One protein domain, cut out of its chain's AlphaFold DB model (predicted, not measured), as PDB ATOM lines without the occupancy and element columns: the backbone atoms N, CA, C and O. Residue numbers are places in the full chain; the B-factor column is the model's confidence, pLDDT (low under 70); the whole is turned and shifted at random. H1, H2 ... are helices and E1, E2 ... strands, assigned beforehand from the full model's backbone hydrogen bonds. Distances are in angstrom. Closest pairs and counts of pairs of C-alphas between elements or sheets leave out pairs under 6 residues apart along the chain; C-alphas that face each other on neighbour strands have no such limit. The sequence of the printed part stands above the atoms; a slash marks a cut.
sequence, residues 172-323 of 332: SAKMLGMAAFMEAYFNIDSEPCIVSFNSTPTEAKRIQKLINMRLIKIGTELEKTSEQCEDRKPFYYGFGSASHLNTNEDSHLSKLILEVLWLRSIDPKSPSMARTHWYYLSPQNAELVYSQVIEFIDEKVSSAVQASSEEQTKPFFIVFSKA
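Overview. This is residues 172 to 323 of the 332 residues of an uncharacterized protein of candidate division LCP-89 bacterium B3_LCP (UniProt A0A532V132). A twisted sheet of four strands makes the middle of this domain, with two long helices, H2 and H4, side by side over one face and two shorter helices, H1 and H3, slanting over the other. H2 and H4 run along the strands, and with helices on both faces of the sheet the domain has three layers: H2 and H4, then the sheet, then H1 and H3. The printed part has 152 residues, with four named helices and four named strands alternating along it: H1 E1 H2 E2 H3 E3 H4 E4. The sheet has the order E1 - E4 - E2 - E3, all antiparallel, and the class is mixed, helices and strands. The whole is compact, with a radius of gyration of the C-alphas of 15.6 A and spans of 52 by 36 by 28 A.

Along the chain. H1, residues 172 to 186, begins with C-alpha 172 at (8.480, -20.913, -17.557). E1 is residues 193 to 199. H2, residues 201 to 223, is 32.7 A long from first to last C-alpha. E2, residues 232 to 241, measures 29.9 A. H3 is residues 253 to 266, and E3 is residues 273 to 280. H4, residues 283 to 306, measures 35.1 A and begins with C-alpha 283 at (13.334, 12.389, -25.324). E4, residues 314 to 322, measures 27.3 A and ends with C-alpha 322 at (13.798, 4.828, -17.830).

Arrangement. In the sheet, E1 and E4 are antiparallel at 160 degrees, with N 193 and O 320 2.8 A apart, within hydrogen-bond range. E4 and E2 are antiparallel at 171 degrees, with N 238 and O 319 at 2.8 A. E2 and E3 are antiparallel at 164 degrees, with N 235 and O 277 at 2.8 A. H2 and H4 are on the same face, at heights over the sheet of 8.6 A and 8.8 A. They touch, with the closest C-alphas those of Gly 219 and Val 289, 6.3 A apart, at a shallow tilt of 20 degrees, opposite ways. E1, H2, E2 and E3, H4, E4 are split strand-helix-strand units, each with two strands running the same way and another strand between them; both crossovers are right-handed. On the opposite face, H3 runs slantwise to the strands, at 54 degrees to E2 on the local plane. H1 and H3 only just touch, with 3 pairs of C-alphas within 8 A, the closest those of Met 182 and Ser 254, 7.1 A apart. In H1, H2, H3 and H4 every O i to N i+4 pair is within hydrogen-bond range.

Size, cuts and confidence. The two C-alphas farthest apart are those of Gln 228 and Glu 311, 52.2 A. The printed part has no cut. The link from E2 to H3, 11 residues, is long. The mean pLDDT of the printed part is 70.6, and 72 residues are under 70, among them residues 172 to 190 and 242 to 279.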
ATOM      1  N   SER A 172       7.780 -21.427 -16.376       40.91
ATOM      2  CA  SER A 172       8.480 -20.913 -17.557       40.91
ATOM      3  C   SER A 172       8.139 -19.447 -17.816       40.91
ATOM      4  O   SER A 172       9.050 -18.640 -18.006       40.91
ATOM      5  N   ALA A 173       6.858 -19.075 -17.721       43.97
ATOM      6  CA  ALA A 173       6.418 -17.680 -17.756       43.97
ATOM      7  C   ALA A 173       7.063 -16.833 -16.640       43.97
ATOM      8  O   ALA A 173       7.453 -15.693 -16.884       43.97
ATOM      9  N   LYS A 174       7.265 -17.409 -15.442       49.69
ATOM     10  CA  LYS A 174       8.002 -16.759 -14.338       49.69
ATOM     11  C   LYS A 174       9.465 -16.485 -14.699       49.69
ATOM     12  O   LYS A 174       9.932 -15.364 -14.533       49.69
ATOM     13  N   MET A 175      10.178 -17.490 -15.213       45.91
ATOM     14  CA  MET A 175      11.590 -17.354 -15.607       45.91
ATOM     15  C   MET A 175      11.783 -16.381 -16.775       45.91
ATOM     16  O   MET A 175      12.805 -15.707 -16.852       45.91
ATOM     17  N   LEU A 176      10.804 -16.290 -17.673       47.28
ATOM     18  CA  LEU A 176      10.815 -15.338 -18.780       47.28
ATOM     19  C   LEU A 176      10.533 -13.915 -18.363       47.28
ATOM     20  O   LEU A 176      11.245 -13.015 -18.789       47.28
ATOM     21  N   GLY A 177       9.517 -13.719 -17.526       47.81
ATOM     22  CA  GLY A 177       9.257 -12.414 -16.948       47.81
ATOM     23  C   GLY A 177      10.467 -11.907 -16.168       47.81
ATOM     24  O   GLY A 177      10.861 -10.753 -16.297       47.81
ATOM     25  N   MET A 178      11.119 -12.811 -15.435       51.12
ATOM     26  CA  MET A 178      12.369 -12.545 -14.734       51.12
ATOM     27  C   MET A 178      13.518 -12.190 -15.688       51.12
ATOM     28  O   MET A 178      14.204 -11.203 -15.450       51.12
ATOM     29  N   ALA A 179      13.722 -12.948 -16.768       50.97
ATOM     30  CA  ALA A 179      14.759 -12.650 -17.755       50.97
ATOM     31  C   ALA A 179      14.517 -11.300 -18.449       50.97
ATOM     32  O   ALA A 179      15.437 -10.498 -18.524       50.97
ATOM     33  N   ALA A 180      13.278 -11.011 -18.859       49.25
ATOM     34  CA  ALA A 180      12.908  -9.752 -19.500       49.25
ATOM     35  C   ALA A 180      13.079  -8.544 -18.564       49.25
ATOM     36  O   ALA A 180      13.518  -7.483 -18.995       49.25
ATOM     37  N   PHE A 181      12.765  -8.701 -17.275       52.47
ATOM     38  CA  PHE A 181      12.943  -7.639 -16.283       52.47
ATOM     39  C   PHE A 181      14.421  -7.425 -15.900       52.47
ATOM     40  O   PHE A 181      14.844  -6.296 -15.673       52.47
ATOM     41  N   MET A 182      15.231  -8.488 -15.885       54.81
ATOM     42  CA  MET A 182      16.686  -8.398 -15.699       54.81
ATOM     43  C   MET A 182      17.393  -7.797 -16.921       54.81
ATOM     44  O   MET A 182      18.296  -6.985 -16.772       54.81
ATOM     45  N   GLU A 183      16.981  -8.165 -18.131       52.56
ATOM     46  CA  GLU A 183      17.505  -7.606 -19.382       52.56
ATOM     47  C   GLU A 183      17.127  -6.127 -19.541       52.56
ATOM     48  O   GLU A 183      17.963  -5.311 -19.920       52.56
ATOM     49  N   ALA A 184      15.903  -5.760 -19.154       52.25
ATOM     50  CA  ALA A 184      15.476  -4.372 -19.007       52.25
ATOM     51  C   ALA A 184      16.402  -3.569 -18.078       52.25
ATOM     52  O   ALA A 184      16.785  -2.455 -18.418       52.25
ATOM     53  N   TYR A 185      16.804  -4.150 -16.943       57.53
ATOM     54  CA  TYR A 185      17.723  -3.512 -15.998       57.53
ATOM     55  C   TYR A 185      19.109  -3.228 -16.599       57.53
ATOM     56  O   TYR A 185      19.665  -2.156 -16.375       57.53
ATOM     57  N   PHE A 186      19.652  -4.142 -17.406       56.81
ATOM     58  CA  PHE A 186      20.942  -3.929 -18.074       56.81
ATOM     59  C   PHE A 186      20.900  -2.864 -19.186       56.81
ATOM     60  O   PHE A 186      21.958  -2.429 -19.631       56.81
ATOM     61  N   ASN A 187      19.708  -2.425 -19.604       56.59
ATOM     62  CA  ASN A 187      19.488  -1.463 -20.691       56.59
ATOM     63  C   ASN A 187      18.938  -0.104 -20.206       56.59
ATOM     64  O   ASN A 187      18.292   0.628 -20.960       56.59
ATOM     65  N   ILE A 188      19.168   0.237 -18.941       66.19
ATOM     66  CA  ILE A 188      18.787   1.520 -18.339       66.19
ATOM     67  C   ILE A 188      19.792   2.629 -18.734       66.19
ATOM     68  O   ILE A 188      20.996   2.403 -18.660       66.19
ATOM     69  N   ASP A 189      19.322   3.823 -19.131       67.00
ATOM     70  CA  ASP A 189      20.169   5.025 -19.343       67.00
ATOM     71  C   ASP A 189      20.144   6.037 -18.199       67.00
ATOM     72  O   ASP A 189      20.961   6.955 -18.177       67.00
ATOM     73  N   SER A 190      19.189   5.913 -17.283       67.19
ATOM     74  CA  SER A 190      19.009   6.821 -16.154       67.19
ATOM     75  C   SER A 190      19.427   6.154 -14.851       67.19
ATOM     76  O   SER A 190      19.341   4.941 -14.716       67.19
ATOM     77  N   GLU A 191      19.789   6.915 -13.828       76.56
ATOM     78  CA  GLU A 191      19.957   6.318 -12.503       76.56
ATOM     79  C   GLU A 191      18.618   5.705 -12.033       76.56
ATOM     80  O   GLU A 191      17.583   6.365 -12.095       76.56
ATOM     81  N   PRO A 192      18.537   4.423 -11.651       75.06
ATOM     82  CA  PRO A 192      17.269   3.855 -11.210       75.06
ATOM     83  C   PRO A 192      16.859   4.471  -9.866       75.06
ATOM     84  O   PRO A 192      17.627   4.457  -8.909       75.06
ATOM     85  N   CYS A 193      15.618   4.949  -9.759       83.19
ATOM     86  CA  CYS A 193      15.032   5.335  -8.480       83.19
ATOM     87  C   CYS A 193      14.721   4.066  -7.684       83.19
ATOM     88  O   CYS A 193      13.889   3.252  -8.100       83.19
ATOM     89  N   ILE A 194      15.405   3.883  -6.555       79.56
ATOM     90  CA  ILE A 194      15.229   2.741  -5.659       79.56
ATOM     91  C   ILE A 194      14.865   3.287  -4.286       79.56
ATOM     92  O   ILE A 194      15.674   3.942  -3.638       79.56
ATOM     93  N   VAL A 195      13.648   2.997  -3.833       81.81
ATOM     94  CA  VAL A 195      13.153   3.489  -2.545       81.81
ATOM     95  C   VAL A 195      12.682   2.318  -1.704       81.81
ATOM     96  O   VAL A 195      11.782   1.581  -2.106       81.81
ATOM     97  N   SER A 196      13.266   2.156  -0.519       80.69
ATOM     98  CA  SER A 196      12.837   1.181   0.485       80.69
ATOM     99  C   SER A 196      12.050   1.860   1.601       80.69
ATOM    100  O   SER A 196      12.466   2.907   2.095       80.69
ATOM    101  N   PHE A 197      10.943   1.264   2.036       83.44
ATOM    102  CA  PHE A 197      10.092   1.838   3.076       83.44
ATOM    103  C   PHE A 197       9.345   0.774   3.873       83.44
ATOM    104  O   PHE A 197       9.088  -0.325   3.388       83.44
ATOM    105  N   ASN A 198       8.961   1.111   5.102       83.62
ATOM    106  CA  ASN A 198       8.099   0.271   5.926       83.62
ATOM    107  C   ASN A 198       6.652   0.735   5.805       83.62
ATOM    108  O   ASN A 198       6.363   1.926   5.861       83.62
ATOM    109  N   SER A 199       5.730  -0.207   5.635       85.25
ATOM    110  CA  SER A 199       4.301   0.099   5.589       85.25
ATOM    111  C   SER A 199       3.462  -1.128   5.933       85.25
ATOM    112  O   SER A 199       3.969  -2.249   6.000       85.25
ATOM    113  N   THR A 200       2.160  -0.950   6.143       84.38
ATOM    114  CA  THR A 200       1.241  -2.091   6.195       84.38
ATOM    115  C   THR A 200       1.028  -2.636   4.775       84.38
ATOM    116  O   THR A 200       1.046  -1.869   3.809       84.38
ATOM    117  N   PRO A 201       0.768  -3.944   4.585       81.94
ATOM    118  CA  PRO A 201       0.501  -4.494   3.252       81.94
ATOM    119  C   PRO A 201      -0.666  -3.822   2.511       81.94
ATOM    120  O   PRO A 201      -0.688  -3.804   1.280       81.94
ATOM    121  N   THR A 202      -1.644  -3.286   3.244       83.00
ATOM    122  CA  THR A 202      -2.794  -2.570   2.677       83.00
ATOM    123  C   THR A 202      -2.382  -1.213   2.114       83.00
ATOM    124  O   THR A 202      -2.725  -0.898   0.973       83.00
ATOM    125  N   GLU A 203      -1.608  -0.435   2.868       84.69
ATOM    126  CA  GLU A 203      -1.133   0.875   2.419       84.69
ATOM    127  C   GLU A 203      -0.066   0.732   1.320       84.69
ATOM    128  O   GLU A 203      -0.130   1.415   0.303       84.69
ATOM    129  N   ALA A 204       0.804  -0.276   1.415       82.50
ATOM    130  CA  ALA A 204       1.728  -0.671   0.351       82.50
ATOM    131  C   ALA A 204       1.005  -0.932  -0.991       82.50
ATOM    132  O   ALA A 204       1.402  -0.407  -2.033       82.50
ATOM    133  N   LYS A 205      -0.114  -1.677  -0.975       81.44
ATOM    134  CA  LYS A 205      -0.967  -1.891  -2.165       81.44
ATOM    135  C   LYS A 205      -1.580  -0.595  -2.690       81.44
ATOM    136  O   LYS A 205      -1.732  -0.428  -3.903       81.44
ATOM    137  N   ARG A 206      -1.968   0.314  -1.795       83.94
ATOM    138  CA  ARG A 206      -2.529   1.615  -2.170       83.94
ATOM    139  C   ARG A 206      -1.483   2.483  -2.868       83.94
ATOM    140  O   ARG A 206      -1.773   2.990  -3.949       83.94
ATOM    141  N   ILE A 207      -0.280   2.594  -2.308       85.31
ATOM    142  CA  ILE A 207       0.856   3.330  -2.889       85.31
ATOM    143  C   ILE A 207       1.193   2.774  -4.272       85.31
ATOM    144  O   ILE A 207       1.217   3.523  -5.249       85.31
ATOM    145  N   GLN A 208       1.328   1.449  -4.385       83.00
ATOM    146  CA  GLN A 208       1.567   0.765  -5.657       83.00
ATOM    147  C   GLN A 208       0.530   1.149  -6.722       83.00
ATOM    148  O   GLN A 208       0.883   1.413  -7.876       83.00
ATOM    149  N   LYS A 209      -0.757   1.170  -6.351       80.56
ATOM    150  CA  LYS A 209      -1.853   1.541  -7.253       80.56
ATOM    151  C   LYS A 209      -1.767   3.012  -7.664       80.56
ATOM    152  O   LYS A 209      -1.952   3.307  -8.843       80.56
ATOM    153  N   LEU A 210      -1.484   3.913  -6.723       84.94
ATOM    154  CA  LEU A 210      -1.368   5.350  -6.981       84.94
ATOM    155  C   LEU A 210      -0.218   5.665  -7.943       84.94
ATOM    156  O   LEU A 210      -0.435   6.395  -8.908       84.94
ATOM    157  N   ILE A 211       0.960   5.072  -7.733       84.12
ATOM    158  CA  ILE A 211       2.128   5.257  -8.611       84.12
ATOM    159  C   ILE A 211       1.815   4.753 -10.021       84.12
ATOM    160  O   ILE A 211       1.997   5.478 -10.995       84.12
ATOM    161  N   ASN A 212       1.251   3.546 -10.142       77.69
ATOM    162  CA  ASN A 212       0.887   2.983 -11.442       77.69
ATOM    163  C   ASN A 212      -0.164   3.842 -12.174       77.69
ATOM    164  O   ASN A 212      -0.069   4.040 -13.381       77.69
ATOM    165  N   MET A 213      -1.159   4.379 -11.459       77.56
ATOM    166  CA  MET A 213      -2.137   5.305 -12.047       77.56
ATOM    167  C   MET A 213      -1.490   6.620 -12.497       77.56
ATOM    168  O   MET A 213      -1.858   7.140 -13.550       77.56
ATOM    169  N   ARG A 214      -0.534   7.153 -11.727       87.50
ATOM    170  CA  ARG A 214       0.194   8.383 -12.068       87.50
ATOM    171  C   ARG A 214       1.041   8.200 -13.325       87.50
ATOM    172  O   ARG A 214       0.938   9.033 -14.222       87.50
ATOM    173  N   LEU A 215       1.789   7.099 -13.410       80.62
ATOM    174  CA  LEU A 215       2.602   6.744 -14.575       80.62
ATOM    175  C   LEU A 215       1.748   6.613 -15.844       80.62
ATOM    176  O   LEU A 215       2.067   7.235 -16.851       80.62
ATOM    177  N   ILE A 216       0.619   5.894 -15.771       75.44
ATOM    178  CA  ILE A 216      -0.320   5.772 -16.900       75.44
ATOM    179  C   ILE A 216      -0.864   7.137 -17.314       75.44
ATOM    180  O   ILE A 216      -0.848   7.468 -18.495       75.44
ATOM    181  N   LYS A 217      -1.322   7.939 -16.348       79.62
ATOM    182  CA  LYS A 217      -1.910   9.249 -16.631       79.62
ATOM    183  C   LYS A 217      -0.921  10.171 -17.348       79.62
ATOM    184  O   LYS A 217      -1.250  10.666 -18.419       79.62
ATOM    185  N   ILE A 218       0.269  10.381 -16.777       86.25
ATOM    186  CA  ILE A 218       1.261  11.297 -17.360       86.25
ATOM    187  C   ILE A 218       1.761  10.752 -18.702       86.25
ATOM    188  O   ILE A 218       1.834  11.506 -19.670       86.25
ATOM    189  N   GLY A 219       2.072   9.452 -18.776       78.25
ATOM    190  CA  GLY A 219       2.566   8.825 -20.001       78.25
ATOM    191  C   GLY A 219       1.593   9.000 -21.166       78.25
ATOM    192  O   GLY A 219       1.980   9.508 -22.212       78.25
ATOM    193  N   THR A 220       0.308   8.695 -20.960       75.31
ATOM    194  CA  THR A 220      -0.727   8.861 -21.994       75.31
ATOM    195  C   THR A 220      -1.027  10.331 -22.313       75.31
ATOM    196  O   THR A 220      -1.334  10.656 -23.458       75.31
ATOM    197  N   GLU A 221      -0.972  11.239 -21.333       86.88
ATOM    198  CA  GLU A 221      -1.153  12.680 -21.575       86.88
ATOM    199  C   GLU A 221      -0.043  13.246 -22.472       86.88
ATOM    200  O   GLU A 221      -0.340  13.979 -23.413       86.88
ATOM    201  N   LEU A 222       1.214  12.871 -22.223       85.06
ATOM    202  CA  LEU A 222       2.365  13.338 -23.003       85.06
ATOM    203  C   LEU A 222       2.537  12.602 -24.337       85.06
ATOM    204  O   LEU A 222       3.086  13.158 -25.285       85.06
ATOM    205  N   GLU A 223       2.050  11.371 -24.449       81.00
ATOM    206  CA  GLU A 223       2.021  10.633 -25.713       81.00
ATOM    207  C   GLU A 223       1.082  11.303 -26.724       81.00
ATOM    208  O   GLU A 223       1.448  11.492 -27.882       81.00
ATOM    209  N   LYS A 224      -0.079  11.794 -26.268       79.25
ATOM    210  CA  LYS A 224      -1.013  12.580 -27.095       79.25
ATOM    211  C   LYS A 224      -0.442  13.907 -27.585       79.25
ATOM    212  O   LYS A 224      -0.936  14.453 -28.558       79.25
ATOM    213  N   THR A 225       0.561  14.464 -26.911       80.12
ATOM    214  CA  THR A 225       1.253  15.676 -27.379       80.12
ATOM    215  C   THR A 225       2.502  15.352 -28.200       80.12
ATOM    216  O   THR A 225       3.137  16.259 -28.734       80.12
ATOM    217  N   SER A 226       2.831  14.063 -28.344       73.31
ATOM    218  CA  SER A 226       3.998  13.535 -29.058       73.31
ATOM    219  C   SER A 226       3.612  12.805 -30.354       73.31
ATOM    220  O   SER A 226       4.352  11.925 -30.783       73.31
ATOM    221  N   GLU A 227       2.494  13.172 -30.998       63.34
ATOM    222  CA  GLU A 227       1.863  12.475 -32.147       63.34
ATOM    223  C   GLU A 227       2.781  12.192 -33.362       63.34
ATOM    224  O   GLU A 227       2.394  11.454 -34.263       63.34
ATOM    225  N   GLN A 228       3.999  12.742 -33.397       63.16
ATOM    226  CA  GLN A 228       4.994  12.550 -34.461       63.16
ATOM    227  C   GLN A 228       6.196  11.674 -34.055       63.16
ATOM    228  O   GLN A 228       7.141  11.540 -34.828       63.16
ATOM    229  N   CYS A 229       6.213  11.105 -32.847       63.38
ATOM    230  CA  CYS A 229       7.331  10.293 -32.370       63.38
ATOM    231  C   CYS A 229       7.140   8.816 -32.747       63.38
ATOM    232  O   CYS A 229       6.220   8.170 -32.257       63.38
ATOM    233  N   GLU A 230       8.022   8.267 -33.587       63.03
ATOM    234  CA  GLU A 230       7.965   6.851 -34.000       63.03
ATOM    235  C   GLU A 230       8.607   5.899 -32.972       63.03
ATOM    236  O   GLU A 230       8.270   4.715 -32.916       63.03
ATOM    237  N   ASP A 231       9.479   6.422 -32.104       65.19
ATOM    238  CA  ASP A 231      10.198   5.631 -31.107       65.19
ATOM    239  C   ASP A 231       9.420   5.515 -29.793       65.19
ATOM    240  O   ASP A 231       9.091   6.516 -29.147       65.19
ATOM    241  N   ARG A 232       9.203   4.276 -29.335       64.88
ATOM    242  CA  ARG A 232       8.666   4.016 -27.994       64.88
ATOM    243  C   ARG A 232       9.765   4.114 -26.938       64.88
ATOM    244  O   ARG A 232      10.840   3.526 -27.077       64.88
ATOM    245  N   LYS A 233       9.464   4.797 -25.838       73.69
ATOM    246  CA  LYS A 233      10.316   4.903 -24.650       73.69
ATOM    247  C   LYS A 233       9.796   3.968 -23.552       73.69
ATOM    248  O   LYS A 233       8.622   4.087 -23.186       73.69
ATOM    249  N   PRO A 234      10.617   3.024 -23.048       69.19
ATOM    250  CA  PRO A 234      10.209   2.128 -21.975       69.19
ATOM    251  C   PRO A 234      10.480   2.737 -20.597       69.19
ATOM    252  O   PRO A 234      11.538   3.320 -20.356       69.19
ATOM    253  N   PHE A 235       9.554   2.502 -19.672       73.88
ATOM    254  CA  PHE A 235       9.707   2.760 -18.244       73.88
ATOM    255  C   PHE A 235       9.519   1.460 -17.470       73.88
ATOM    256  O   PHE A 235       8.480   0.804 -17.574       73.88
ATOM    257  N   TYR A 236      10.517   1.092 -16.682       73.19
ATOM    258  CA  TYR A 236      10.511  -0.108 -15.862       73.19
ATOM    259  C   TYR A 236      10.037   0.237 -14.458       73.19
ATOM    260  O   TYR A 236      10.604   1.104 -13.802       73.19
ATOM    261  N   TYR A 237       8.997  -0.451 -13.999       74.31
ATOM    262  CA  TYR A 237       8.418  -0.275 -12.675       74.31
ATOM    263  C   TYR A 237       8.411  -1.602 -11.920       74.31
ATOM    264  O   TYR A 237       7.804  -2.577 -12.362       74.31
ATOM    265  N   GLY A 238       9.071  -1.632 -10.770       74.25
ATOM    266  CA  GLY A 238       9.115  -2.733  -9.823       74.25
ATOM    267  C   GLY A 238       8.570  -2.306  -8.463       74.25
ATOM    268  O   GLY A 238       8.774  -1.187  -8.009       74.25
ATOM    269  N   PHE A 239       7.880  -3.217  -7.798       76.50
ATOM    270  CA  PHE A 239       7.336  -3.062  -6.461       76.50
ATOM    271  C   PHE A 239       7.453  -4.391  -5.731       76.50
ATOM    272  O   PHE A 239       7.170  -5.435  -6.322       76.50
ATOM    273  N   GLY A 240       7.741  -4.397  -4.435       73.00
ATOM    274  CA  GLY A 240       7.418  -5.583  -3.655       73.00
ATOM    275  C   GLY A 240       7.912  -5.630  -2.232       73.00
ATOM    276  O   GLY A 240       8.590  -4.729  -1.757       73.00
ATOM    277  N   SER A 241       7.481  -6.681  -1.536       71.44
ATOM    278  CA  SER A 241       7.897  -6.964  -0.164       71.44
ATOM    279  C   SER A 241       9.367  -7.355  -0.132       71.44
ATOM    280  O   SER A 241       9.760  -8.218  -0.917       71.44
ATOM    281  N   ALA A 242      10.126  -6.797   0.801       68.38
ATOM    282  CA  ALA A 242      11.478  -7.236   1.126       68.38
ATOM    283  C   ALA A 242      11.467  -8.099   2.398       68.38
ATOM    284  O   ALA A 242      10.481  -8.117   3.141       68.38
ATOM    285  N   SER A 243      12.543  -8.842   2.648       63.03
ATOM    286  CA  SER A 243      12.735  -9.566   3.911       63.03
ATOM    287  C   SER A 243      13.344  -8.655   4.979       63.03
ATOM    288  O   SER A 243      12.994  -8.763   6.154       63.03
ATOM    289  N   HIS A 244      14.162  -7.686   4.559       65.38
ATOM    290  CA  HIS A 244      14.790  -6.677   5.407       65.38
ATOM    291  C   HIS A 244      14.884  -5.335   4.663       65.38
ATOM    292  O   HIS A 244      14.947  -5.308   3.434       65.38
ATOM    293  N   LEU A 245      14.923  -4.214   5.394       61.44
ATOM    294  CA  LEU A 245      15.378  -2.946   4.818       61.44
ATOM    295  C   LEU A 245      16.891  -3.054   4.610       61.44
ATOM    296  O   LEU A 245      17.654  -2.929   5.566       61.44
ATOM    297  N   ASN A 246      17.340  -3.311   3.383       52.44
ATOM    298  CA  ASN A 246      18.739  -3.069   3.046       52.44
ATOM    299  C   ASN A 246      18.917  -1.560   2.880       52.44
ATOM    300  O   ASN A 246      18.669  -1.014   1.815       52.44
ATOM    301  N   THR A 247      19.341  -0.899   3.953       49.50
ATOM    302  CA  THR A 247      19.747   0.515   3.951       49.50
ATOM    303  C   THR A 247      21.146   0.732   3.371       49.50
ATOM    304  O   THR A 247      21.609   1.863   3.331       49.50
ATOM    305  N   ASN A 248      21.842  -0.331   2.944       45.16
ATOM    306  CA  ASN A 248      23.120  -0.191   2.255       45.16
ATOM    307  C   ASN A 248      22.878   0.023   0.757       45.16
ATOM    308  O   ASN A 248      22.386  -0.873   0.060       45.16
ATOM    309  N   GLU A 249      23.290   1.204   0.299       47.47
ATOM    310  CA  GLU A 249      23.297   1.698  -1.086       47.47
ATOM    311  C   GLU A 249      23.984   0.732  -2.079       47.47
ATOM    312  O   GLU A 249      23.700   0.765  -3.270       47.47
ATOM    313  N   ASP A 250      24.791  -0.216  -1.585       46.00
ATOM    314  CA  ASP A 250      25.495  -1.235  -2.381       46.00
ATOM    315  C   ASP A 250      24.714  -2.540  -2.619       46.00
ATOM    316  O   ASP A 250      25.238  -3.504  -3.195       46.00
ATOM    317  N   SER A 251      23.457  -2.642  -2.179       51.25
ATOM    318  CA  SER A 251      22.633  -3.782  -2.585       51.25
ATOM    319  C   SER A 251      22.295  -3.669  -4.076       51.25
ATOM    320  O   SER A 251      21.343  -3.001  -4.462       51.25
ATOM    321  N   HIS A 252      23.099  -4.332  -4.924       59.88
ATOM    322  CA  HIS A 252      22.871  -4.410  -6.370       59.88
ATOM    323  C   HIS A 252      21.379  -4.606  -6.653       59.88
ATOM    324  O   HIS A 252      20.781  -5.568  -6.170       59.88
ATOM    325  N   LEU A 253      20.783  -3.704  -7.431       56.53
ATOM    326  CA  LEU A 253      19.359  -3.707  -7.759       56.53
ATOM    327  C   LEU A 253      18.876  -5.086  -8.257       56.53
ATOM    328  O   LEU A 253      17.795  -5.539  -7.891       56.53
ATOM    329  N   SER A 254      19.724  -5.831  -8.968       57.50
ATOM    330  CA  SER A 254      19.493  -7.238  -9.326       57.50
ATOM    331  C   SER A 254      19.158  -8.142  -8.127       57.50
ATOM    332  O   SER A 254      18.255  -8.970  -8.217       57.50
ATOM    333  N   LYS A 255      19.820  -7.970  -6.982       58.53
ATOM    334  CA  LYS A 255      19.568  -8.703  -5.733       58.53
ATOM    335  C   LYS A 255      18.211  -8.344  -5.122       58.53
ATOM    336  O   LYS A 255      17.486  -9.253  -4.731       58.53
ATOM    337  N   LEU A 256      17.846  -7.059  -5.097       58.56
ATOM    338  CA  LEU A 256      16.534  -6.598  -4.615       58.56
ATOM    339  C   LEU A 256      15.399  -7.147  -5.488       58.56
ATOM    340  O   LEU A 256      14.409  -7.685  -4.991       58.56
ATOM    341  N   ILE A 257      15.584  -7.094  -6.805       58.91
ATOM    342  CA  ILE A 257      14.660  -7.657  -7.791       58.91
ATOM    343  C   ILE A 257      14.471  -9.165  -7.567       58.91
ATOM    344  O   ILE A 257      13.336  -9.639  -7.488       58.91
ATOM    345  N   LEU A 258      15.565  -9.917  -7.419       60.53
ATOM    346  CA  LEU A 258      15.526 -11.356  -7.142       60.53
ATOM    347  C   LEU A 258      14.831 -11.677  -5.813       60.53
ATOM    348  O   LEU A 258      14.065 -12.638  -5.745       60.53
ATOM    349  N   GLU A 259      15.053 -10.871  -4.777       60.03
ATOM    350  CA  GLU A 259      14.447 -11.049  -3.456       60.03
ATOM    351  C   GLU A 259      12.923 -10.880  -3.499       60.03
ATOM    352  O   GLU A 259      12.188 -11.696  -2.940       60.03
ATOM    353  N   VAL A 260      12.421  -9.892  -4.241       57.62
ATOM    354  CA  VAL A 260      10.974  -9.695  -4.423       57.62
ATOM    355  C   VAL A 260      10.316 -10.820  -5.200       57.62
ATOM    356  O   VAL A 260       9.202 -11.243  -4.865       57.62
ATOM    357  N   LEU A 261      10.997 -11.313  -6.231       55.12
ATOM    358  CA  LEU A 261      10.528 -12.445  -7.023       55.12
ATOM    359  C   LEU A 261      10.501 -13.724  -6.175       55.12
ATOM    360  O   LEU A 261       9.523 -14.475  -6.224       55.12
ATOM    361  N   TRP A 262      11.529 -13.935  -5.352       59.34
ATOM    362  CA  TRP A 262      11.605 -15.049  -4.410       59.34
ATOM    363  C   TRP A 262      10.498 -14.969  -3.352       59.34
ATOM    364  O   TRP A 262       9.733 -15.925  -3.198       59.34
ATOM    365  N   LEU A 263      10.310 -13.818  -2.702       58.69
ATOM    366  CA  LEU A 263       9.272 -13.627  -1.685       58.69
ATOM    367  C   LEU A 263       7.865 -13.828  -2.239       58.69
ATOM    368  O   LEU A 263       7.055 -14.486  -1.595       58.69
ATOM    369  N   ARG A 264       7.568 -13.360  -3.454       53.38
ATOM    370  CA  ARG A 264       6.258 -13.604  -4.078       53.38
ATOM    371  C   ARG A 264       6.064 -15.052  -4.538       53.38
ATOM    372  O   ARG A 264       4.928 -15.510  -4.646       53.38
ATOM    373  N   SER A 265       7.148 -15.788  -4.799       53.50
ATOM    374  CA  SER A 265       7.072 -17.223  -5.109       53.50
ATOM    375  C   SER A 265       6.671 -18.068  -3.894       53.50
ATOM    376  O   SER A 265       6.026 -19.102  -4.063       53.50
ATOM    377  N   ILE A 266       7.007 -17.597  -2.691       56.69
ATOM    378  CA  ILE A 266       6.727 -18.262  -1.414       56.69
ATOM    379  C   ILE A 266       5.444 -17.706  -0.774       56.69
ATOM    380  O   ILE A 266       4.684 -18.460  -0.172       56.69
ATOM    381  N   ASP A 267       5.158 -16.415  -0.964       58.59
ATOM    382  CA  ASP A 267       3.928 -15.737  -0.551       58.59
ATOM    383  C   ASP A 267       3.195 -15.115  -1.760       58.59
ATOM    384  O   ASP A 267       3.384 -13.936  -2.089       58.59
ATOM    385  N   PRO A 268       2.287 -15.870  -2.406       55.84
ATOM    386  CA  PRO A 268       1.489 -15.381  -3.529       55.84
ATOM    387  C   PRO A 268       0.573 -14.198  -3.183       55.84
ATOM    388  O   PRO A 268       0.076 -13.530  -4.091       55.84
ATOM    389  N   LYS A 269       0.306 -13.945  -1.891       57.47
ATOM    390  CA  LYS A 269      -0.533 -12.827  -1.431       57.47
ATOM    391  C   LYS A 269       0.265 -11.529  -1.271       57.47
ATOM    392  O   LYS A 269      -0.353 -10.470  -1.088       57.47
ATOM    393  N   SER A 270       1.596 -11.597  -1.373       62.84
ATOM    394  CA  SER A 270       2.477 -10.433  -1.369       62.84
ATOM    395  C   SER A 270       2.117  -9.481  -2.518       62.84
ATOM    396  O   SER A 270       1.878  -9.938  -3.637       62.84
ATOM    397  N   PRO A 271       2.078  -8.154  -2.295       59.81
ATOM    398  CA  PRO A 271       1.729  -7.171  -3.322       59.81
ATOM    399  C   PRO A 271       2.771  -6.981  -4.436       59.81
ATOM    400  O   PRO A 271       2.546  -6.172  -5.334       59.81
ATOM    401  N   SER A 272       3.882  -7.728  -4.441       63.56
ATOM    402  CA  SER A 272       4.988  -7.493  -5.377       63.56
ATOM    403  C   SER A 272       4.610  -7.546  -6.859       63.56
ATOM    404  O   SER A 272       3.821  -8.375  -7.292       63.56
ATOM    405  N   MET A 273       5.168  -6.676  -7.681       63.91
ATOM    406  CA  MET A 273       4.831  -6.549  -9.088       63.91
ATOM    407  C   MET A 273       6.019  -5.982  -9.842       63.91
ATOM    408  O   MET A 273       6.707  -5.113  -9.334       63.91
ATOM    409  N   ALA A 274       6.215  -6.420 -11.072       58.69
ATOM    410  CA  ALA A 274       7.069  -5.725 -12.014       58.69
ATOM    411  C   ALA A 274       6.261  -5.487 -13.295       58.69
ATOM    412  O   ALA A 274       5.343  -6.264 -13.590       58.69
ATOM    413  N   ARG A 275       6.531  -4.384 -13.999       59.66
ATOM    414  CA  ARG A 275       5.869  -3.945 -15.236       59.66
ATOM    415  C   ARG A 275       6.820  -3.120 -16.093       59.66
ATOM    416  O   ARG A 275       7.680  -2.419 -15.569       59.66
ATOM    417  N   THR A 276       6.579  -3.146 -17.397       59.66
ATOM    418  CA  THR A 276       7.166  -2.196 -18.344       59.66
ATOM    419  C   THR A 276       6.041  -1.382 -18.962       59.66
ATOM    420  O   THR A 276       5.085  -1.955 -19.481       59.66
ATOM    421  N   HIS A 277       6.155  -0.062 -18.898       64.50
ATOM    422  CA  HIS A 277       5.252   0.879 -19.549       64.50
ATOM    423  C   HIS A 277       5.923   1.423 -20.805       64.50
ATOM    424  O   HIS A 277       7.103   1.757 -20.770       64.50
ATOM    425  N   TRP A 278       5.181   1.502 -21.905       68.94
ATOM    426  CA  TRP A 278       5.688   1.969 -23.191       68.94
ATOM    427  C   TRP A 278       4.865   3.157 -23.651       68.94
ATOM    428  O   TRP A 278       3.641   3.078 -23.624       68.94
ATOM    429  N   TYR A 279       5.542   4.209 -24.098       68.31
ATOM    430  CA  TYR A 279       4.892   5.398 -24.640       68.31
ATOM    431  C   TYR A 279       5.683   5.928 -25.838       68.31
ATOM    432  O   TYR A 279       6.917   5.937 -25.803       68.31
ATOM    433  N   TYR A 280       5.005   6.388 -26.884       75.19
ATOM    434  CA  TYR A 280       5.610   7.151 -27.977       75.19
ATOM    435  C   TYR A 280       5.915   8.568 -27.492       75.19
ATOM    436  O   TYR A 280       5.049   9.440 -27.478       75.19
ATOM    437  N   LEU A 281       7.145   8.794 -27.030       77.06
ATOM    438  CA  LEU A 281       7.548  10.052 -26.406       77.06
ATOM    439  C   LEU A 281       8.838  10.574 -27.017       77.06
ATOM    440  O   LEU A 281       9.818   9.838 -27.169       77.06
ATOM    441  N   SER A 282       8.868  11.887 -27.246       84.62
ATOM    442  CA  SER A 282      10.127  12.588 -27.474       84.62
ATOM    443  C   SER A 282      11.062  12.394 -26.266       84.62
ATOM    444  O   SER A 282      10.588  12.194 -25.141       84.62
ATOM    445  N   PRO A 283      12.392  12.493 -26.441       85.00
ATOM    446  CA  PRO A 283      13.334  12.389 -25.324       85.00
ATOM    447  C   PRO A 283      13.017  13.345 -24.162       85.00
ATOM    448  O   PRO A 283      13.136  12.966 -23.002       85.00
ATOM    449  N   GLN A 284      12.548  14.557 -24.471       87.31
ATOM    450  CA  GLN A 284      12.173  15.575 -23.484       87.31
ATOM    451  C   GLN A 284      10.929  15.168 -22.684       87.31
ATOM    452  O   GLN A 284      10.917  15.276 -21.460       87.31
ATOM    453  N   ASN A 285       9.898  14.649 -23.357       88.44
ATOM    454  CA  ASN A 285       8.688  14.181 -22.683       88.44
ATOM    455  C   ASN A 285       8.950  12.910 -21.871       88.44
ATOM    456  O   ASN A 285       8.378  12.745 -20.798       88.44
ATOM    457  N   ALA A 286       9.845  12.038 -22.336       85.31
ATOM    458  CA  ALA A 286      10.256  10.868 -21.572       85.31
ATOM    459  C   ALA A 286      10.979  11.253 -20.271       85.31
ATOM    460  O   ALA A 286      10.711  10.663 -19.225       85.31
ATOM    461  N   GLU A 287      11.831  12.278 -20.318       89.06
ATOM    462  CA  GLU A 287      12.493  12.825 -19.129       89.06
ATOM    463  C   GLU A 287      11.494  13.453 -18.150       89.06
ATOM    464  O   GLU A 287      11.605  13.286 -16.934       89.06
ATOM    465  N   LEU A 288      10.470  14.122 -18.684       90.38
ATOM    466  CA  LEU A 288       9.401  14.715 -17.891       90.38
ATOM    467  C   LEU A 288       8.550  13.653 -17.179       90.38
ATOM    468  O   LEU A 288       8.237  13.825 -15.999       90.38
ATOM    469  N   VAL A 289       8.202  12.551 -17.859       87.88
ATOM    470  CA  VAL A 289       7.541  11.394 -17.221       87.88
ATOM    471  C   VAL A 289       8.414  10.861 -16.094       87.88
ATOM    472  O   VAL A 289       7.928  10.686 -14.978       87.88
ATOM    473  N   TYR A 290       9.690  10.609 -16.387       90.50
ATOM    474  CA  TYR A 290      10.619  10.015 -15.436       90.50
ATOM    475  C   TYR A 290      10.741  10.869 -14.164       90.50
ATOM    476  O   TYR A 290      10.457  10.383 -13.068       90.50
ATOM    477  N   SER A 291      11.028  12.163 -14.322       91.62
ATOM    478  CA  SER A 291      11.203  13.103 -13.208       91.62
ATOM    479  C   SER A 291       9.940  13.237 -12.349       91.62
ATOM    480  O   SER A 291      10.007  13.130 -11.126       91.62
ATOM    481  N   GLN A 292       8.766  13.404 -12.973       93.31
ATOM    482  CA  GLN A 292       7.506  13.565 -12.232       93.31
ATOM    483  C   GLN A 292       7.076  12.299 -11.488       93.31
ATOM    484  O   GLN A 292       6.381  12.380 -10.473       93.31
ATOM    485  N   VAL A 293       7.412  11.120 -12.013       91.19
ATOM    486  CA  VAL A 293       7.073   9.854 -11.355       91.19
ATOM    487  C   VAL A 293       7.992   9.610 -10.163       91.19
ATOM    488  O   VAL A 293       7.488   9.166  -9.135       91.19
ATOM    489  N   ILE A 294       9.280   9.955 -10.251       92.50
ATOM    490  CA  ILE A 294      10.205   9.884  -9.108       92.50
ATOM    491  C   ILE A 294       9.757  10.809  -7.983       92.50
ATOM    492  O   ILE A 294       9.562  10.346  -6.864       92.50
ATOM    493  N   GLU A 295       9.489  12.079  -8.290       92.62
ATOM    494  CA  GLU A 295       9.022  13.049  -7.292       92.62
ATOM    495  C   GLU A 295       7.743  12.558  -6.590       92.62
ATOM    496  O   GLU A 295       7.597  12.639  -5.369       92.62
ATOM    497  N   PHE A 296       6.824  11.965  -7.357       92.94
ATOM    498  CA  PHE A 296       5.600  11.390  -6.810       92.94
ATOM    499  C   PHE A 296       5.850  10.140  -5.951       92.94
ATOM    500  O   PHE A 296       5.146   9.929  -4.960       92.94
ATOM    501  N   ILE A 297       6.815   9.292  -6.320       90.62
ATOM    502  CA  ILE A 297       7.225   8.137  -5.510       90.62
ATOM    503  C   ILE A 297       7.738   8.626  -4.156       90.62
ATOM    504  O   ILE A 297       7.238   8.160  -3.129       90.62
ATOM    505  N   ASP A 298       8.644   9.600  -4.148       89.31
ATOM    506  CA  ASP A 298       9.224  10.154  -2.925       89.31
ATOM    507  C   ASP A 298       8.155  10.780  -2.021       89.31
ATOM    508  O   ASP A 298       8.122  10.510  -0.815       89.31
ATOM    509  N   GLU A 299       7.213  11.541  -2.590       91.31
ATOM    510  CA  GLU A 299       6.090  12.138  -1.856       91.31
ATOM    511  C   GLU A 299       5.221  11.065  -1.172       91.31
ATOM    512  O   GLU A 299       4.894  11.163   0.020       91.31
ATOM    513  N   LYS A 300       4.832  10.019  -1.916       89.25
ATOM    514  CA  LYS A 300       3.937   8.968  -1.401       89.25
ATOM    515  C   LYS A 300       4.623   8.044  -0.415       89.25
ATOM    516  O   LYS A 300       3.986   7.649   0.562       89.25
ATOM    517  N   VAL A 301       5.895   7.732  -0.628       85.38
ATOM    518  CA  VAL A 301       6.666   6.936   0.323       85.38
ATOM    519  C   VAL A 301       6.899   7.716   1.615       85.38
ATOM    520  O   VAL A 301       6.613   7.191   2.690       85.38
ATOM    521  N   SER A 302       7.320   8.981   1.533       83.69
ATOM    522  CA  SER A 302       7.550   9.823   2.719       83.69
ATOM    523  C   SER A 302       6.287   9.970   3.572       83.69
ATOM    524  O   SER A 302       6.337   9.836   4.795       83.69
ATOM    525  N   SER A 303       5.132  10.153   2.925       80.31
ATOM    526  CA  SER A 303       3.829  10.218   3.601       80.31
ATOM    527  C   SER A 303       3.461   8.904   4.302       80.31
ATOM    528  O   SER A 303       2.867   8.910   5.379       80.31
ATOM    529  N   ALA A 304       3.816   7.763   3.707       72.38
ATOM    530  CA  ALA A 304       3.521   6.445   4.258       72.38
ATOM    531  C   ALA A 304       4.412   6.085   5.453       72.38
ATOM    532  O   ALA A 304       3.930   5.464   6.400       72.38
ATOM    533  N   VAL A 305       5.679   6.508   5.428       69.81
ATOM    534  CA  VAL A 305       6.629   6.330   6.540       69.81
ATOM    535  C   VAL A 305       6.198   7.141   7.766       69.81
ATOM    536  O   VAL A 305       6.295   6.660   8.891       69.81
ATOM    537  N   GLN A 306       5.661   8.349   7.571       60.91
ATOM    538  CA  GLN A 306       5.147   9.175   8.673       60.91
ATOM    539  C   GLN A 306       3.879   8.599   9.323       60.91
ATOM    540  O   GLN A 306       3.631   8.841  10.501       60.91
ATOM    541  N   ALA A 307       3.088   7.823   8.578       56.12
ATOM    542  CA  ALA A 307       1.857   7.206   9.071       56.12
ATOM    543  C   ALA A 307       2.090   5.906   9.868       56.12
ATOM    544  O   ALA A 307       1.154   5.382  10.471       56.12
ATOM    545  N   SER A 308       3.308   5.354   9.861       54.78
ATOM    546  CA  SER A 308       3.582   4.008  10.359       54.78
ATOM    547  C   SER A 308       4.233   4.007  11.750       54.78
ATOM    548  O   SER A 308       5.453   3.931  11.875       54.78
ATOM    549  N   SER A 309       3.414   4.054  12.803       55.06
ATOM    550  CA  SER A 309       3.830   3.834  14.202       55.06
ATOM    551  C   SER A 309       3.322   2.501  14.782       55.06
ATOM    552  O   SER A 309       3.289   2.330  15.996       55.06
ATOM    553  N   GLU A 310       2.870   1.571  13.934       57.56
ATOM    554  CA  GLU A 310       2.131   0.363  14.339       57.56
ATOM    555  C   GLU A 310       2.948  -0.938  14.215       57.56
ATOM    556  O   GLU A 310       3.726  -1.117  13.280       57.56
ATOM    557  N   GLU A 311       2.691  -1.903  15.111       58.19
ATOM    558  CA  GLU A 311       3.356  -3.220  15.243       58.19
ATOM    559  C   GLU A 311       3.230  -4.169  14.020       58.19
ATOM    560  O   GLU A 311       3.708  -5.302  14.059       58.19
ATOM    561  N   GLN A 312       2.604  -3.747  12.915       70.06
ATOM    562  CA  GLN A 312       2.306  -4.600  11.748       70.06
ATOM    563  C   GLN A 312       2.950  -4.136  10.432       70.06
ATOM    564  O   GLN A 312       2.544  -4.559   9.342       70.06
ATOM    565  N   THR A 313       3.960  -3.270  10.498       79.06
ATOM    566  CA  THR A 313       4.682  -2.821   9.302       79.06
ATOM    567  C   THR A 313       5.617  -3.897   8.759       79.06
ATOM    568  O   THR A 313       6.301  -4.582   9.518       79.06
ATOM    569  N   LYS A 314       5.687  -4.013   7.433       79.56
ATOM    570  CA  LYS A 314       6.653  -4.843   6.708       79.56
ATOM    571  C   LYS A 314       7.479  -3.971   5.759       79.56
ATOM    572  O   LYS A 314       6.965  -2.945   5.305       79.56
ATOM    573  N   PRO A 315       8.714  -4.374   5.432       79.81
ATOM    574  CA  PRO A 315       9.523  -3.648   4.472       79.81
ATOM    575  C   PRO A 315       9.051  -3.917   3.040       79.81
ATOM    576  O   PRO A 315       8.736  -5.048   2.651       79.81
ATOM    577  N   PHE A 316       9.019  -2.854   2.249       81.56
ATOM    578  CA  PHE A 316       8.703  -2.838   0.830       81.56
ATOM    579  C   PHE A 316       9.751  -2.021   0.082       81.56
ATOM    580  O   PHE A 316      10.429  -1.176   0.666       81.56
ATOM    581  N   PHE A 317       9.854  -2.244  -1.221       79.50
ATOM    582  CA  PHE A 317      10.616  -1.378  -2.100       79.50
ATOM    583  C   PHE A 317       9.848  -1.017  -3.366       79.50
ATOM    584  O   PHE A 317       8.954  -1.746  -3.812       79.50
ATOM    585  N   ILE A 318      10.263   0.092  -3.965       81.69
ATOM    586  CA  ILE A 318       9.914   0.536  -5.309       81.69
ATOM    587  C   ILE A 318      11.202   0.659  -6.118       81.69
ATOM    588  O   ILE A 318      12.219   1.123  -5.611       81.69
ATOM    589  N   VAL A 319      11.135   0.235  -7.374       77.94
ATOM    590  CA  VAL A 319      12.168   0.448  -8.384       77.94
ATOM    591  C   VAL A 319      11.497   1.127  -9.561       77.94
ATOM    592  O   VAL A 319      10.501   0.618 -10.076       77.94
ATOM    593  N   PHE A 320      12.025   2.254 -10.008       82.56
ATOM    594  CA  PHE A 320      11.530   2.931 -11.193       82.56
ATOM    595  C   PHE A 320      12.686   3.448 -12.037       82.56
ATOM    596  O   PHE A 320      13.596   4.095 -11.528       82.56
ATOM    597  N   SER A 321      12.664   3.150 -13.332       78.69
ATOM    598  CA  SER A 321      13.717   3.578 -14.245       78.69
ATOM    599  C   SER A 321      13.199   3.831 -15.647       78.69
ATOM    600  O   SER A 321      12.217   3.223 -16.078       78.69
ATOM    601  N   LYS A 322      13.911   4.680 -16.381       82.00
ATOM    602  CA  LYS A 322      13.798   4.828 -17.830       82.00
ATOM    603  C   LYS A 322      14.846   3.936 -18.514       82.00
ATOM    604  O   LYS A 322      15.873   3.622 -17.912       82.00
ATOM    605  N   ALA A 323      14.556   3.459 -19.722       67.12
ATOM    606  CA  ALA A 323      15.519   2.711 -20.530       67.12
ATOM    607  C   ALA A 323      16.227   3.601 -21.555       67.12
ATOM    608  O   ALA A 323      15.592   4.486 -22.134       67.12
TER     609      ALA A 323